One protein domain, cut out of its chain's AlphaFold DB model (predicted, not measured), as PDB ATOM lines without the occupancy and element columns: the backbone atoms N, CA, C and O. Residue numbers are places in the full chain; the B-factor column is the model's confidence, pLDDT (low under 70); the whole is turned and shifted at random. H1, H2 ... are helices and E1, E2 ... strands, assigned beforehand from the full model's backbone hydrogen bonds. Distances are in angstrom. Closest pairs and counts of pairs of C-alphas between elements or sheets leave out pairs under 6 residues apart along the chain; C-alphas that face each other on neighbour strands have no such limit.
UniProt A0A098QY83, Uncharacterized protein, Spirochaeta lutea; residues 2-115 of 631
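What this domain is: This is residues 2 to 115 of the 631 residues of an uncharacterized protein of Spirochaeta lutea (UniProt A0A098QY83). A single antiparallel sheet of five strands, E1 E2 E3 E4 E5 in order, has helix H1 laid slantwise over one face towards its E5 edge. Beyond one end of the strands, helix H3 and the loop of residues 76 to 90 form an arm that folds back to E3. The printed part has 114 residues with three named helices and five named strands, in the order E1 E2 H1 H2 H3 E3 E4 E5, and its class is mixed, helices and strands. It is loose, with a radius of gyration of the C-alphas of 16.8 A, and flat, spanning 51 by 33 by 18 A.

Where its parts are: The longest strand is E3, residues 91 to 99, 26.4 A from first to last C-alpha, starting at (49.248, 106.227, 16.705). E2 is residues 19 to 25, 17.9 A long, and E1 is residues 10 to 13, with C-alpha 10 at (39.384, 102.505, 10.532). E4 is residues 105 to 110, 14.1 A long, and E5 is residues 113 to 115, ending at (54.043, 93.991, -2.376). H1 is residues 30 to 40, 15.1 A long; H2 is residues 50 to 53; H3 is residues 61 to 75, 21.1 A long.

How they stand to each other: In the sheet E1 and E5 are edge strands. E1 and E2 are a hairpin, with N 12 and O 21 2.9 A apart, within hydrogen-bond range. E2 and E3 are antiparallel, with N 93 and O 24 at 2.7 A. E3, E4 and E5 form a meander, each strand the antiparallel neighbour of the one before: N 109 and O 96 are 2.8 A apart, and N 115 and O 108 2.8 A. The pairing of E3 is staggered: residues 92 to 96 pair with E2 and 96 to 99 with E4. Residues 55 to 56 pair antiparallel with residues 91 to 92 of E3. H1 is on one face of the sheet, giving two layers, at a height of 8.7 A over the sheet. It is over E5 and only just over E4, where 3 of its C-alphas fall, and runs slantwise to the strands, at 56 degrees to E5 on the local plane. The closest C-alphas of H1 and E5 are those of Leu 38 and Ile 115, 7.1 A apart. H2 only grazes the sheet with residues 50 to 53; it is close to H1 but not clearly touching, with the C-alphas of Pro 31 and Lys 50 6.4 A apart. H3 is not on the sheet and is apart from H1 and H2. In H1 and H3 every O i to N i+4 pair is within hydrogen-bond range; H2 is too short for such a pair.

The domain as a whole: The two C-alphas farthest apart are those of Gly 78 and Asn 102, 53.2 A. The printed part has no cut, and the one long link is the 15 residues between H3 and E3. Mean pLDDT of the printed part is 72.1, and 46 residues are under 70, among them residues 67 to 88.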
ATOM      1  N   ILE A   2      35.859 100.063  17.241       58.62
ATOM      2  CA  ILE A   2      36.529 100.489  18.473       58.62
ATOM      3  C   ILE A   2      36.505  99.328  19.459       58.62
ATOM      4  O   ILE A   2      35.449  98.716  19.632       58.62
ATOM      5  N   ASP A   3      37.652  99.009  20.051       58.00
ATOM      6  CA  ASP A   3      37.754  97.939  21.041       58.00
ATOM      7  C   ASP A   3      37.435  98.424  22.470       58.00
ATOM      8  O   ASP A   3      37.207  99.607  22.731       58.00
ATOM      9  N   TYR A   4      37.393  97.484  23.415       56.88
ATOM     10  CA  TYR A   4      37.112  97.753  24.831       56.88
ATOM     11  C   TYR A   4      38.178  98.621  25.526       56.88
ATOM     12  O   TYR A   4      37.914  99.132  26.611       56.88
ATOM     13  N   GLN A   5      39.359  98.790  24.917       59.28
ATOM     14  CA  GLN A   5      40.438  99.660  25.398       59.28
ATOM     15  C   GLN A   5      40.383 101.047  24.746       59.28
ATOM     16  O   GLN A   5      41.245 101.877  25.009       59.28
ATOM     17  N   GLY A   6      39.375 101.322  23.910       60.28
ATOM     18  CA  GLY A   6      39.231 102.598  23.217       60.28
ATOM     19  C   GLY A   6      40.106 102.731  21.970       60.28
ATOM     20  O   GLY A   6      40.142 103.815  21.379       60.28
ATOM     21  N   HIS A   7      40.779 101.662  21.530       70.56
ATOM     22  CA  HIS A   7      41.569 101.714  20.312       70.56
ATOM     23  C   HIS A   7      40.690 101.683  19.067       70.56
ATOM     24  O   HIS A   7      39.728 100.916  18.983       70.56
ATOM     25  N   VAL A   8      41.043 102.492  18.071       68.50
ATOM     26  CA  VAL A   8      40.283 102.628  16.828       68.50
ATOM     27  C   VAL A   8      40.941 101.829  15.709       68.50
ATOM     28  O   VAL A   8      42.140 101.933  15.482       68.50
ATOM     29  N   THR A   9      40.126 101.078  14.970       68.88
ATOM     30  CA  THR A   9      40.467 100.528  13.651       68.88
ATOM     31  C   THR A   9      39.569 101.180  12.606       68.88
ATOM     32  O   THR A   9      38.340 101.139  12.744       68.88
ATOM     33  N   SER A  10      40.142 101.782  11.566       63.75
ATOM     34  CA  SER A  10      39.384 102.505  10.532       63.75
ATOM     35  C   SER A  10      39.617 101.945   9.135       63.75
ATOM     36  O   SER A  10      40.708 101.464   8.843       63.75
ATOM     37  N   TYR A  11      38.616 102.098   8.274       68.19
ATOM     38  CA  TYR A  11      38.612 101.621   6.895       68.19
ATOM     39  C   TYR A  11      38.249 102.785   5.972       68.19
ATOM     40  O   TYR A  11      37.352 103.564   6.307       68.19
ATOM     41  N   SER A  12      38.923 102.896   4.831       66.56
ATOM     42  CA  SER A  12      38.493 103.740   3.718       66.56
ATOM     43  C   SER A  12      38.339 102.903   2.460       66.56
ATOM     44  O   SER A  12      38.986 101.867   2.297       66.56
ATOM     45  N   TYR A  13      37.469 103.379   1.583       66.94
ATOM     46  CA  TYR A  13      37.150 102.740   0.323       66.94
ATOM     47  C   TYR A  13      37.325 103.755  -0.797       66.94
ATOM     48  O   TYR A  13      37.104 104.950  -0.578       66.94
ATOM     49  N   ASP A  14      37.716 103.279  -1.973       64.69
ATOM     50  CA  ASP A  14      37.787 104.108  -3.170       64.69
ATOM     51  C   ASP A  14      36.386 104.418  -3.736       64.69
ATOM     52  O   ASP A  14      35.361 103.942  -3.239       64.69
ATOM     53  N   ASP A  15      36.330 105.209  -4.811       63.28
ATOM     54  CA  ASP A  15      35.070 105.587  -5.471       63.28
ATOM     55  C   ASP A  15      34.286 104.380  -6.033       63.28
ATOM     56  O   ASP A  15      33.093 104.498  -6.317       63.28
ATOM     57  N   ALA A  16      34.940 103.224  -6.196       51.12
ATOM     58  CA  ALA A  16      34.325 101.972  -6.632       51.12
ATOM     59  C   ALA A  16      33.868 101.089  -5.453       51.12
ATOM     60  O   ALA A  16      33.305 100.020  -5.680       51.12
ATOM     61  N   GLY A  17      34.071 101.529  -4.206       50.66
ATOM     62  CA  GLY A  17      33.702 100.790  -2.999       50.66
ATOM     63  C   GLY A  17      34.710  99.718  -2.582       50.66
ATOM     64  O   GLY A  17      34.406  98.928  -1.694       50.66
ATOM     65  N   ARG A  18      35.906  99.686  -3.182       59.66
ATOM     66  CA  ARG A  18      36.961  98.711  -2.858       59.66
ATOM     67  C   ARG A  18      37.818  99.219  -1.712       59.66
ATOM     68  O   ARG A  18      38.029 100.424  -1.583       59.66
ATOM     69  N   LEU A  19      38.328  98.309  -0.887       61.34
ATOM     70  CA  LEU A  19      39.117  98.664   0.293       61.34
ATOM     71  C   LEU A  19      40.422  99.379  -0.087       61.34
ATOM     72  O   LEU A  19      41.348  98.761  -0.588       61.34
ATOM     73  N   GLU A  20      40.538 100.666   0.216       72.12
ATOM     74  CA  GLU A  20      41.703 101.475  -0.151       72.12
ATOM     75  C   GLU A  20      42.729 101.548   0.981       72.12
ATOM     76  O   GLU A  20      43.932 101.485   0.742       72.12
ATOM     77  N   THR A  21      42.285 101.714   2.227       75.50
ATOM     78  CA  THR A  21      43.189 101.838   3.378       75.50
ATOM     79  C   THR A  21      42.572 101.229   4.626       75.50
ATOM     80  O   THR A  21      41.391 101.423   4.914       75.50
ATOM     81  N   VAL A  22      43.402 100.542   5.412       75.94
ATOM     82  CA  VAL A  22      43.062 100.109   6.772       75.94
ATOM     83  C   VAL A  22      44.049 100.723   7.747       75.94
ATOM     84  O   VAL A  22      45.250 100.783   7.489       75.94
ATOM     85  N   ARG A  23      43.541 101.198   8.882       77.62
ATOM     86  CA  ARG A  23      44.361 101.689   9.988       77.62
ATOM     87  C   ARG A  23      44.077 100.868  11.221       77.62
ATOM     88  O   ARG A  23      42.916 100.728  11.604       77.62
ATOM     89  N   TYR A  24      45.138 100.353  11.813       79.50
ATOM     90  CA  TYR A  24      45.123  99.581  13.039       79.50
ATOM     91  C   TYR A  24      45.808 100.380  14.142       79.50
ATOM     92  O   TYR A  24      46.696 101.174  13.843       79.50
ATOM     93  N   PRO A  25      45.488 100.137  15.417       78.19
ATOM     94  CA  PRO A  25      46.271 100.680  16.525       78.19
ATOM     95  C   PRO A  25      47.751 100.306  16.370       78.19
ATOM     96  O   PRO A  25      48.049  99.153  16.055       78.19
ATOM     97  N   ILE A  26      48.690 101.238  16.567       79.50
ATOM     98  CA  ILE A  26      50.130 100.945  16.376       79.50
ATOM     99  C   ILE A  26      50.644  99.874  17.348       79.50
ATOM    100  O   ILE A  26      51.512  99.068  17.014       79.50
ATOM    101  N   ASP A  27      50.057  99.849  18.543       69.94
ATOM    102  CA  ASP A  27      50.350  98.879  19.594       69.94
ATOM    103  C   ASP A  27      49.641  97.543  19.356       69.94
ATOM    104  O   ASP A  27      49.783  96.623  20.155       69.94
ATOM    105  N   SER A  28      48.897  97.417  18.253       69.00
ATOM    106  CA  SER A  28      48.505  96.108  17.752       69.00
ATOM    107  C   SER A  28      49.713  95.360  17.193       69.00
ATOM    108  O   SER A  28      50.795  95.902  16.961       69.00
ATOM    109  N   ASP A  29      49.475  94.090  16.922       68.75
ATOM    110  CA  ASP A  29      50.481  93.126  16.474       68.75
ATOM    111  C   ASP A  29      50.460  92.985  14.945       68.75
ATOM    112  O   ASP A  29      51.164  92.168  14.352       68.75
ATOM    113  N   LYS A  30      49.646  93.826  14.299       77.88
ATOM    114  CA  LYS A  30      49.555  93.953  12.852       77.88
ATOM    115  C   LYS A  30      50.890  94.323  12.186       77.88
ATOM    116  O   LYS A  30      51.189  93.703  11.170       77.88
ATOM    117  N   PRO A  31      51.714  95.246  12.722       81.44
ATOM    118  CA  PRO A  31      53.021  95.545  12.139       81.44
ATOM    119  C   PRO A  31      53.911  94.301  12.065       81.44
ATOM    120  O   PRO A  31      54.487  94.012  11.019       81.44
ATOM    121  N   ASP A  32      53.970  93.519  13.145       77.12
ATOM    122  CA  ASP A  32      54.812  92.323  13.202       77.12
ATOM    123  C   ASP A  32      54.279  91.216  12.271       77.12
ATOM    124  O   ASP A  32      55.055  90.499  11.642       77.12
ATOM    125  N   HIS A  33      52.953  91.113  12.107       72.81
ATOM    126  CA  HIS A  33      52.355  90.263  11.072       72.81
ATOM    127  C   HIS A  33      52.773  90.685   9.658       72.81
ATOM    128  O   HIS A  33      53.100  89.831   8.834       72.81
ATOM    129  N   ASP A  34      52.770  91.986   9.370       81.56
ATOM    130  CA  ASP A  34      53.120  92.504   8.045       81.56
ATOM    131  C   ASP A  34      54.583  92.291   7.707       81.56
ATOM    132  O   ASP A  34      54.907  92.023   6.551       81.56
ATOM    133  N   LEU A  35      55.452  92.339   8.714       83.00
ATOM    134  CA  LEU A  35      56.853  91.971   8.589       83.00
ATOM    135  C   LEU A  35      57.006  90.522   8.090       83.00
ATOM    136  O   LEU A  35      57.601  90.286   7.040       83.00
ATOM    137  N   GLU A  36      56.404  89.563   8.800       77.62
ATOM    138  CA  GLU A  36      56.446  88.131   8.458       77.62
ATOM    139  C   GLU A  36      55.790  87.843   7.098       77.62
ATOM    140  O   GLU A  36      56.230  86.989   6.323       77.62
ATOM    141  N   MET A  37      54.721  88.571   6.783       78.44
ATOM    142  CA  MET A  37      54.007  88.442   5.522       78.44
ATOM    143  C   MET A  37      54.844  88.964   4.342       78.44
ATOM    144  O   MET A  37      54.947  88.271   3.327       78.44
ATOM    145  N   LEU A  38      55.505  90.121   4.474       81.69
ATOM    146  CA  LEU A  38      56.432  90.635   3.457       81.69
ATOM    147  C   LEU A  38      57.533  89.614   3.154       81.69
ATOM    148  O   LEU A  38      57.794  89.320   1.981       81.69
ATOM    149  N   GLU A  39      58.106  89.003   4.191       80.38
ATOM    150  CA  GLU A  39      59.113  87.951   4.047       80.38
ATOM    151  C   GLU A  39      58.570  86.707   3.320       80.38
ATOM    152  O   GLU A  39      59.269  86.148   2.467       80.38
ATOM    153  N   ASP A  40      57.312  86.299   3.552       76.62
ATOM    154  CA  ASP A  40      56.683  85.200   2.795       76.62
ATOM    155  C   ASP A  40      56.509  85.538   1.304       76.62
ATOM    156  O   ASP A  40      56.592  84.653   0.449       76.62
ATOM    157  N   PHE A  41      56.340  86.810   0.943       76.88
ATOM    158  CA  PHE A  41      56.378  87.260  -0.456       76.88
ATOM    159  C   PHE A  41      57.802  87.521  -0.976       76.88
ATOM    160  O   PHE A  41      57.981  87.939  -2.125       76.88
ATOM    161  N   GLY A  42      58.825  87.224  -0.168       79.50
ATOM    162  CA  GLY A  42      60.236  87.450  -0.470       79.50
ATOM    163  C   GLY A  42      60.641  88.923  -0.455       79.50
ATOM    164  O   GLY A  42      61.711  89.265  -0.952       79.50
ATOM    165  N   VAL A  43      59.797  89.808   0.063       84.31
ATOM    166  CA  VAL A  43      60.082  91.236   0.162       84.31
ATOM    167  C   VAL A  43      60.839  91.485   1.460       84.31
ATOM    168  O   VAL A  43      60.354  91.170   2.539       84.31
ATOM    169  N   ASN A  44      62.040  92.055   1.354       84.31
ATOM    170  CA  ASN A  44      62.796  92.443   2.538       84.31
ATOM    171  C   ASN A  44      62.210  93.740   3.114       84.31
ATOM    172  O   ASN A  44      62.163  94.734   2.379       84.31
ATOM    173  N   PRO A  45      61.816  93.755   4.394       84.06
ATOM    174  CA  PRO A  45      61.359  94.966   5.059       84.06
ATOM    175  C   PRO A  45      62.515  95.955   5.264       84.06
ATOM    176  O   PRO A  45      63.691  95.578   5.241       84.06
ATOM    177  N   ASP A  46      62.188  97.230   5.467       78.06
ATOM    178  CA  ASP A  46      63.177  98.302   5.648       78.06
ATOM    179  C   ASP A  46      64.013  98.196   6.942       78.06
ATOM    180  O   ASP A  46      65.076  98.816   7.040       78.06
ATOM    181  N   GLY A  47      63.593  97.344   7.883       73.31
ATOM    182  CA  GLY A  47      64.302  97.029   9.124       73.31
ATOM    183  C   GLY A  47      64.225  98.127  10.188       73.31
ATOM    184  O   GLY A  47      64.938  98.039  11.191       73.31
ATOM    185  N   GLU A  48      63.398  99.149   9.965       83.62
ATOM    186  CA  GLU A  48      63.134 100.223  10.922       83.62
ATOM    187  C   GLU A  48      62.130  99.776  11.998       83.62
ATOM    188  O   GLU A  48      61.470  98.744  11.889       83.62
ATOM    189  N   ASP A  49      62.023 100.551  13.077       83.62
ATOM    190  CA  ASP A  49      61.045 100.298  14.138       83.62
ATOM    191  C   ASP A  49      59.625 100.700  13.687       83.62
ATOM    192  O   ASP A  49      59.462 101.747  13.053       83.62
ATOM    193  N   LYS A  50      58.593  99.920  14.049       79.19
ATOM    194  CA  LYS A  50      57.189 100.173  13.672       79.19
ATOM    195  C   LYS A  50      56.700 101.586  14.002       79.19
ATOM    196  O   LYS A  50      55.940 102.157  13.222       79.19
ATOM    197  N   TYR A  51      57.157 102.181  15.107       85.19
ATOM    198  CA  TYR A  51      56.754 103.533  15.507       85.19
ATOM    199  C   TYR A  51      57.307 104.613  14.562       85.19
ATOM    200  O   TYR A  51      56.762 105.711  14.490       85.19
ATOM    201  N   THR A  52      58.343 104.303  13.776       88.62
ATOM    202  CA  THR A  52      58.860 105.188  12.715       88.62
ATOM    203  C   THR A  52      57.845 105.379  11.586       88.62
ATOM    204  O   THR A  52      57.843 106.416  10.924       88.62
ATOM    205  N   HIS A  53      56.952 104.403  11.409       87.19
ATOM    206  CA  HIS A  53      55.917 104.372  10.376       87.19
ATOM    207  C   HIS A  53      54.524 104.710  10.908       87.19
ATOM    208  O   HIS A  53      53.538 104.629  10.174       87.19
ATOM    209  N   ALA A  54      54.426 105.082  12.186       86.44
ATOM    210  CA  ALA A  54      53.159 105.403  12.813       86.44
ATOM    211  C   ALA A  54      52.505 106.626  12.156       86.44
ATOM    212  O   ALA A  54      53.114 107.683  11.972       86.44
ATOM    213  N   VAL A  55      51.215 106.499  11.860       86.56
ATOM    214  CA  VAL A  55      50.367 107.593  11.394       86.56
ATOM    215  C   VAL A  55      49.434 107.995  12.525       86.56
ATOM    216  O   VAL A  55      48.865 107.145  13.197       86.56
ATOM    217  N   THR A  56      49.235 109.287  12.758       86.00
ATOM    218  CA  THR A  56      48.264 109.723  13.769       86.00
ATOM    219  C   THR A  56      46.838 109.513  13.266       86.00
ATOM    220  O   THR A  56      46.513 109.862  12.128       86.00
ATOM    221  N   LEU A  57      45.975 108.973  14.126       80.81
ATOM    222  CA  LEU A  57      44.543 108.881  13.885       80.81
ATOM    223  C   LEU A  57      43.985 110.272  13.553       80.81
ATOM    224  O   LEU A  57      44.164 111.230  14.303       80.81
ATOM    225  N   SER A  58      43.292 110.370  12.423       73.88
ATOM    226  CA  SER A  58      42.621 111.590  11.986       73.88
ATOM    227  C   SER A  58      41.123 111.325  11.929       73.88
ATOM    228  O   SER A  58      40.657 110.623  11.034       73.88
ATOM    229  N   LEU A  59      40.378 111.893  12.875       72.06
ATOM    230  CA  LEU A  59      38.916 111.874  12.895       72.06
ATOM    231  C   LEU A  59      38.382 113.261  12.534       72.06
ATOM    232  O   LEU A  59      39.006 114.276  12.843       72.06
ATOM    233  N   ASP A  60      37.220 113.318  11.887       73.81
ATOM    234  CA  ASP A  60      36.502 114.581  11.756       73.81
ATOM    235  C   ASP A  60      35.918 115.017  13.114       73.81
ATOM    236  O   ASP A  60      35.684 114.208  14.015       73.81
ATOM    237  N   THR A  61      35.646 116.315  13.249       74.81
ATOM    238  CA  THR A  61      35.184 116.914  14.509       74.81
ATOM    239  C   THR A  61      33.845 116.351  15.000       74.81
ATOM    240  O   THR A  61      33.605 116.330  16.207       74.81
ATOM    241  N   ALA A  62      32.955 115.912  14.106       72.00
ATOM    242  CA  ALA A  62      31.664 115.354  14.504       72.00
ATOM    243  C   ALA A  62      31.836 113.937  15.068       72.00
ATOM    244  O   ALA A  62      31.267 113.625  16.116       72.00
ATOM    245  N   THR A  63      32.667 113.117  14.423       70.88
ATOM    246  CA  THR A  63      33.031 111.777  14.897       70.88
ATOM    247  C   THR A  63      33.767 111.851  16.234       70.88
ATOM    248  O   THR A  63      33.421 111.127  17.165       70.88
ATOM    249  N   GLU A  64      34.719 112.775  16.375       70.00
ATOM    250  CA  GLU A  64      35.443 113.028  17.629       70.00
ATOM    251  C   GLU A  64      34.480 113.366  18.781       70.00
ATOM    252  O   GLU A  64      34.541 112.753  19.848       70.00
ATOM    253  N   GLN A  65      33.529 114.281  18.556       70.56
ATOM    254  CA  GLN A  65      32.530 114.661  19.565       70.56
ATOM    255  C   GLN A  65      31.582 113.512  19.921       70.56
ATOM    256  O   GLN A  65      31.245 113.328  21.095       70.56
ATOM    257  N   LEU A  66      31.148 112.737  18.925       72.44
ATOM    258  CA  LEU A  66      30.238 111.614  19.132       72.44
ATOM    259  C   LEU A  66      30.905 110.500  19.946       72.44
ATOM    260  O   LEU A  66      30.300 109.994  20.891       72.44
ATOM    261  N   LEU A  67      32.162 110.172  19.636       69.38
ATOM    262  CA  LEU A  67      32.938 109.185  20.385       69.38
ATOM    263  C   LEU A  67      33.243 109.665  21.803       69.38
ATOM    264  O   LEU A  67      32.990 108.924  22.749       69.38
ATOM    265  N   SER A  68      33.680 110.915  21.972       68.31
ATOM    266  CA  SER A  68      33.912 111.491  23.302       68.31
ATOM    267  C   SER A  68      32.657 111.425  24.180       68.31
ATOM    268  O   SER A  68      32.745 111.049  25.346       68.31
ATOM    269  N   THR A  69      31.483 111.732  23.617       68.44
ATOM    270  CA  THR A  69      30.203 111.666  24.344       68.44
ATOM    271  C   THR A  69      29.829 110.226  24.703       68.44
ATOM    272  O   THR A  69      29.320 109.964  25.793       68.44
ATOM    273  N   LEU A  70      30.070 109.275  23.794       67.19
ATOM    274  CA  LEU A  70      29.798 107.856  24.019       67.19
ATOM    275  C   LEU A  70      30.655 107.289  25.161       67.19
ATOM    276  O   LEU A  70      30.123 106.593  26.026       67.19
ATOM    277  N   PHE A  71      31.951 107.604  25.187       64.81
ATOM    278  CA  PHE A  71      32.866 107.146  26.237       64.81
ATOM    279  C   PHE A  71      32.557 107.776  27.600       64.81
ATOM    280  O   PHE A  71      32.531 107.061  28.601       64.81
ATOM    281  N   GLU A  72      32.210 109.068  27.638       65.25
ATOM    282  CA  GLU A  72      31.742 109.738  28.861       65.25
ATOM    283  C   GLU A  72      30.454 109.085  29.405       65.25
ATOM    284  O   GLU A  72      30.324 108.825  30.603       65.25
ATOM    285  N   TYR A  73      29.510 108.732  28.524       61.28
ATOM    286  CA  TYR A  73      28.280 108.042  28.917       61.28
ATOM    287  C   TYR A  73      28.539 106.630  29.470       61.28
ATOM    288  O   TYR A  73      27.980 106.274  30.510       61.28
ATOM    289  N   LEU A  74      29.387 105.835  28.806       56.69
ATOM    290  CA  LEU A  74      29.743 104.472  29.237       56.69
ATOM    291  C   LEU A  74      30.474 104.450  30.585       56.69
ATOM    292  O   LEU A  74      30.315 103.514  31.368       56.69
ATOM    293  N   GLY A  75      31.236 105.499  30.853       55.19
ATOM    294  CA  GLY A  75      31.928 105.725  32.103       55.19
ATOM    295  C   GLY A  75      31.058 106.031  33.314       55.19
ATOM    296  O   GLY A  75      31.203 105.423  34.379       55.19
ATOM    297  N   SER A  76      30.070 106.907  33.111       53.12
ATOM    298  CA  SER A  76      29.222 107.462  34.176       53.12
ATOM    299  C   SER A  76      28.360 106.431  34.933       53.12
ATOM    300  O   SER A  76      27.721 106.756  35.940       53.12
ATOM    301  N   GLY A  77      28.346 105.174  34.472       52.19
ATOM    302  CA  GLY A  77      27.653 104.033  35.075       52.19
ATOM    303  C   GLY A  77      28.374 103.348  36.245       52.19
ATOM    304  O   GLY A  77      27.851 102.354  36.751       52.19
ATOM    305  N   GLY A  78      29.534 103.846  36.694       46.34
ATOM    306  CA  GLY A  78      30.291 103.273  37.820       46.34
ATOM    307  C   GLY A  78      31.254 102.142  37.437       46.34
ATOM    308  O   GLY A  78      31.647 101.357  38.298       46.34
ATOM    309  N   ASN A  79      31.624 102.052  36.157       49.59
ATOM    310  CA  ASN A  79      32.736 101.225  35.695       49.59
ATOM    311  C   ASN A  79      34.010 102.084  35.728       49.59
ATOM    312  O   ASN A  79      34.298 102.780  34.756       49.59
ATOM    313  N   ASP A  80      34.752 102.025  36.838       47.28
ATOM    314  CA  ASP A  80      35.963 102.813  37.164       47.28
ATOM    315  C   ASP A  80      37.183 102.588  36.216       47.28
ATOM    316  O   ASP A  80      38.332 102.669  36.641       47.28
ATOM    317  N   GLY A  81      36.985 102.310  34.921       50.00
ATOM    318  CA  GLY A  81      38.086 102.056  33.979       50.00
ATOM    319  C   GLY A  81      37.847 102.358  32.497       50.00
ATOM    320  O   GLY A  81      38.800 102.256  31.733       50.00
ATOM    321  N   ILE A  82      36.630 102.732  32.069       46.50
ATOM    322  CA  ILE A  82      36.319 103.007  30.643       46.50
ATOM    323  C   ILE A  82      36.399 104.514  30.310       46.50
ATOM    324  O   ILE A  82      36.618 104.884  29.158       46.50
ATOM    325  N   GLU A  83      36.278 105.401  31.312       46.19
ATOM    326  CA  GLU A  83      36.292 106.870  31.129       46.19
ATOM    327  C   GLU A  83      37.612 107.428  30.587       46.19
ATOM    328  O   GLU A  83      37.603 108.456  29.914       46.19
ATOM    329  N   GLU A  84      38.743 106.765  30.850       50.88
ATOM    330  CA  GLU A  84      40.079 107.261  30.486       50.88
ATOM    331  C   GLU A  84      40.672 106.600  29.226       50.88
ATOM    332  O   GLU A  84      41.787 106.931  28.828       50.88
ATOM    333  N   SER A  85      39.963 105.660  28.588       53.88
ATOM    334  CA  SER A  85      40.571 104.770  27.584       53.88
ATOM    335  C   SER A  85      40.576 105.336  26.158       53.88
ATOM    336  O   SER A  85      41.463 105.019  25.369       53.88
ATOM    337  N   PHE A  86      39.619 106.201  25.800       61.97
ATOM    338  CA  PHE A  86      39.596 106.795  24.461       61.97
ATOM    339  C   PHE A  86      40.521 108.010  24.372       61.97
ATOM    340  O   PHE A  86      40.203 109.106  24.831       61.97
ATOM    341  N   ASN A  87      41.659 107.819  23.712       66.06
ATOM    342  CA  ASN A  87      42.547 108.900  23.306       66.06
ATOM    343  C   ASN A  87      42.283 109.250  21.832       66.06
ATOM    344  O   ASN A  87      42.347 108.378  20.973       66.06
ATOM    345  N   GLN A  88      42.017 110.514  21.502       66.06
ATOM    346  CA  GLN A  88      41.869 110.946  20.101       66.06
ATOM    347  C   GLN A  88      43.207 110.979  19.339       66.06
ATOM    348  O   GLN A  88      43.230 110.925  18.113       66.06
ATOM    349  N   TYR A  89      44.327 111.050  20.063       73.44
ATOM    350  CA  TYR A  89      45.683 111.033  19.522       73.44
ATOM    351  C   TYR A  89      46.268 109.627  19.633       73.44
ATOM    352  O   TYR A  89      47.171 109.374  20.431       73.44
ATOM    353  N   GLN A  90      45.713 108.703  18.853       78.31
ATOM    354  CA  GLN A  90      46.249 107.352  18.715       78.31
ATOM    355  C   GLN A  90      47.234 107.297  17.555       78.31
ATOM    356  O   GLN A  90      46.952 107.789  16.465       78.31
ATOM    357  N   GLU A  91      48.373 106.664  17.782       88.62
ATOM    358  CA  GLU A  91      49.248 106.227  16.705       88.62
ATOM    359  C   GLU A  91      48.656 104.977  16.047       88.62
ATOM    360  O   GLU A  91      48.045 104.124  16.699       88.62
ATOM    361  N   GLN A  92      48.787 104.900  14.730       86.12
ATOM    362  CA  GLN A  92      48.160 103.888  13.900       86.12
ATOM    363  C   GLN A  92      49.172 103.288  12.933       86.12
ATOM    364  O   GLN A  92      49.968 103.998  12.320       86.12
ATOM    365  N   TRP A  93      49.081 101.980  12.749       87.62
ATOM    366  CA  TRP A  93      49.680 101.274  11.633       87.62
ATOM    367  C   TRP A  93      48.752 101.351  10.422       87.62
ATOM    368  O   TRP A  93      47.567 101.040  10.538       87.62
ATOM    369  N   GLN A  94      49.265 101.783   9.274       87.88
ATOM    370  CA  GLN A  94      48.480 101.942   8.052       87.88
ATOM    371  C   GLN A  94      48.865 100.889   7.018       87.88
ATOM    372  O   GLN A  94      50.046 100.663   6.760       87.88
ATOM    373  N   GLU A  95      47.849 100.351   6.358       82.81
ATOM    374  CA  GLU A  95      47.985  99.631   5.101       82.81
ATOM    375  C   GLU A  95      47.201 100.327   4.004       82.81
ATOM    376  O   GLU A  95      46.103 100.821   4.262       82.81
ATOM    377  N   SER A  96      47.727 100.311   2.784       82.38
ATOM    378  CA  SER A  96      47.044 100.861   1.617       82.38
ATOM    379  C   SER A  96      47.080  99.899   0.437       82.38
ATOM    380  O   SER A  96      48.047  99.163   0.239       82.38
ATOM    381  N   PHE A  97      46.014  99.913  -0.352       77.62
ATOM    382  CA  PHE A  97      45.819  99.030  -1.491       77.62
ATOM    383  C   PHE A  97      45.525  99.855  -2.740       77.62
ATOM    384  O   PHE A  97      44.743 100.804  -2.706       77.62
ATOM    385  N   VAL A  98      46.153  99.481  -3.851       81.06
ATOM    386  CA  VAL A  98      45.922 100.103  -5.160       81.06
ATOM    387  C   VAL A  98      45.422  99.044  -6.117       81.06
ATOM    388  O   VAL A  98      45.889  97.904  -6.089       81.06
ATOM    389  N   TYR A  99      44.501  99.434  -6.991       75.00
ATOM    390  CA  TYR A  99      43.834  98.547  -7.930       75.00
ATOM    391  C   TYR A  99      43.985  99.045  -9.365       75.00
ATOM    392  O   TYR A  99      44.100 100.246  -9.611       75.00
ATOM    393  N   ASP A 100      43.987  98.119 -10.317       72.25
ATOM    394  CA  ASP A 100      43.854  98.450 -11.731       72.25
ATOM    395  C   ASP A 100      42.383  98.708 -12.123       72.25
ATOM    396  O   ASP A 100      41.456  98.689 -11.301       72.25
ATOM    397  N   ALA A 101      42.177  98.984 -13.413       67.62
ATOM    398  CA  ALA A 101      40.857  99.216 -13.992       67.62
ATOM    399  C   ALA A 101      39.974  97.955 -14.034       67.62
ATOM    400  O   ALA A 101      38.760  98.087 -14.153       67.62
ATOM    401  N   ASN A 102      40.564  96.761 -13.934       59.69
ATOM    402  CA  ASN A 102      39.846  95.487 -13.938       59.69
ATOM    403  C   ASN A 102      39.426  95.049 -12.527       59.69
ATOM    404  O   ASN A 102      38.724  94.054 -12.384       59.69
ATOM    405  N   GLY A 103      39.830  95.782 -11.485       57.31
ATOM    406  CA  GLY A 103      39.516  95.421 -10.106       57.31
ATOM    407  C   GLY A 103      40.630  94.677  -9.389       57.31
ATOM    408  O   GLY A 103      40.505  94.440  -8.191       57.31
ATOM    409  N   ASN A 104      41.731  94.343 -10.060       64.38
ATOM    410  CA  ASN A 104      42.785  93.572  -9.421       64.38
ATOM    411  C   ASN A 104      43.706  94.472  -8.611       64.38
ATOM    412  O   ASN A 104      44.112  95.552  -9.046       64.38
ATOM    413  N   ARG A 105      44.108  93.988  -7.439       75.38
ATOM    414  CA  ARG A 105      45.094  94.666  -6.596       75.38
ATOM    415  C   ARG A 105      46.446  94.700  -7.295       75.38
ATOM    416  O   ARG A 105      47.004  93.642  -7.545       75.38
ATOM    417  N   THR A 106      46.981  95.882  -7.566       80.62
ATOM    418  CA  THR A 106      48.314  96.109  -8.151       80.62
ATOM    419  C   THR A 106      49.371  96.414  -7.100       80.62
ATOM    420  O   THR A 106      50.549  96.148  -7.326       80.62
ATOM    421  N   GLN A 107      48.963  96.915  -5.934       84.12
ATOM    422  CA  GLN A 107      49.874  97.253  -4.849       84.12
ATOM    423  C   GLN A 107      49.227  96.977  -3.491       84.12
ATOM    424  O   GLN A 107      48.042  97.249  -3.294       84.12
ATOM    425  N   TRP A 108      50.024  96.471  -2.556       82.69
ATOM    426  CA  TRP A 108      49.751  96.499  -1.122       82.69
ATOM    427  C   TRP A 108      50.941  97.143  -0.421       82.69
ATOM    428  O   TRP A 108      52.064  96.654  -0.519       82.69
ATOM    429  N   GLU A 109      50.700  98.255   0.255       89.75
ATOM    430  CA  GLU A 109      51.700  99.013   0.997       89.75
ATOM    431  C   GLU A 109      51.451  98.872   2.496       89.75
ATOM    432  O   GLU A 109      50.315  98.986   2.957       89.75
ATOM    433  N   THR A 110      52.524  98.642   3.244       87.31
ATOM    434  CA  THR A 110      52.567  98.683   4.707       87.31
ATOM    435  C   THR A 110      53.665  99.659   5.130       87.31
ATOM    436  O   THR A 110      54.433 100.142   4.294       87.31
ATOM    437  N   GLY A 111      53.779  99.946   6.429       86.25
ATOM    438  CA  GLY A 111      54.890 100.761   6.930       86.25
ATOM    439  C   GLY A 111      56.267 100.167   6.604       86.25
ATOM    440  O   GLY A 111      57.182 100.901   6.265       86.25
ATOM    441  N   PHE A 112      56.409  98.837   6.620       88.38
ATOM    442  CA  PHE A 112      57.704  98.164   6.444       88.38
ATOM    443  C   PHE A 112      58.127  97.931   4.995       88.38
ATOM    444  O   PHE A 112      59.279  97.571   4.732       88.38
ATOM    445  N   GLY A 113      57.210  98.075   4.046       88.62
ATOM    446  CA  GLY A 113      57.480  97.759   2.658       88.62
ATOM    447  C   GLY A 113      56.210  97.556   1.859       88.62
ATOM    448  O   GLY A 113      55.108  97.885   2.285       88.62
ATOM    449  N   SER A 114      56.370  97.025   0.653       91.06
ATOM    450  CA  SER A 114      55.253  96.941  -0.272       91.06
ATOM    451  C   SER A 114      55.341  95.732  -1.190       91.06
ATOM    452  O   SER A 114      56.418  95.417  -1.703       91.06
ATOM    453  N   ILE A 115      54.198  95.108  -1.449       84.12
ATOM    454  CA  ILE A 115      54.043  93.991  -2.376       84.12
ATOM    455  C   ILE A 115      53.400  94.524  -3.649       84.12
ATOM    456  O   ILE A 115      52.245  94.950  -3.648       84.12
TER     457      ILE A 115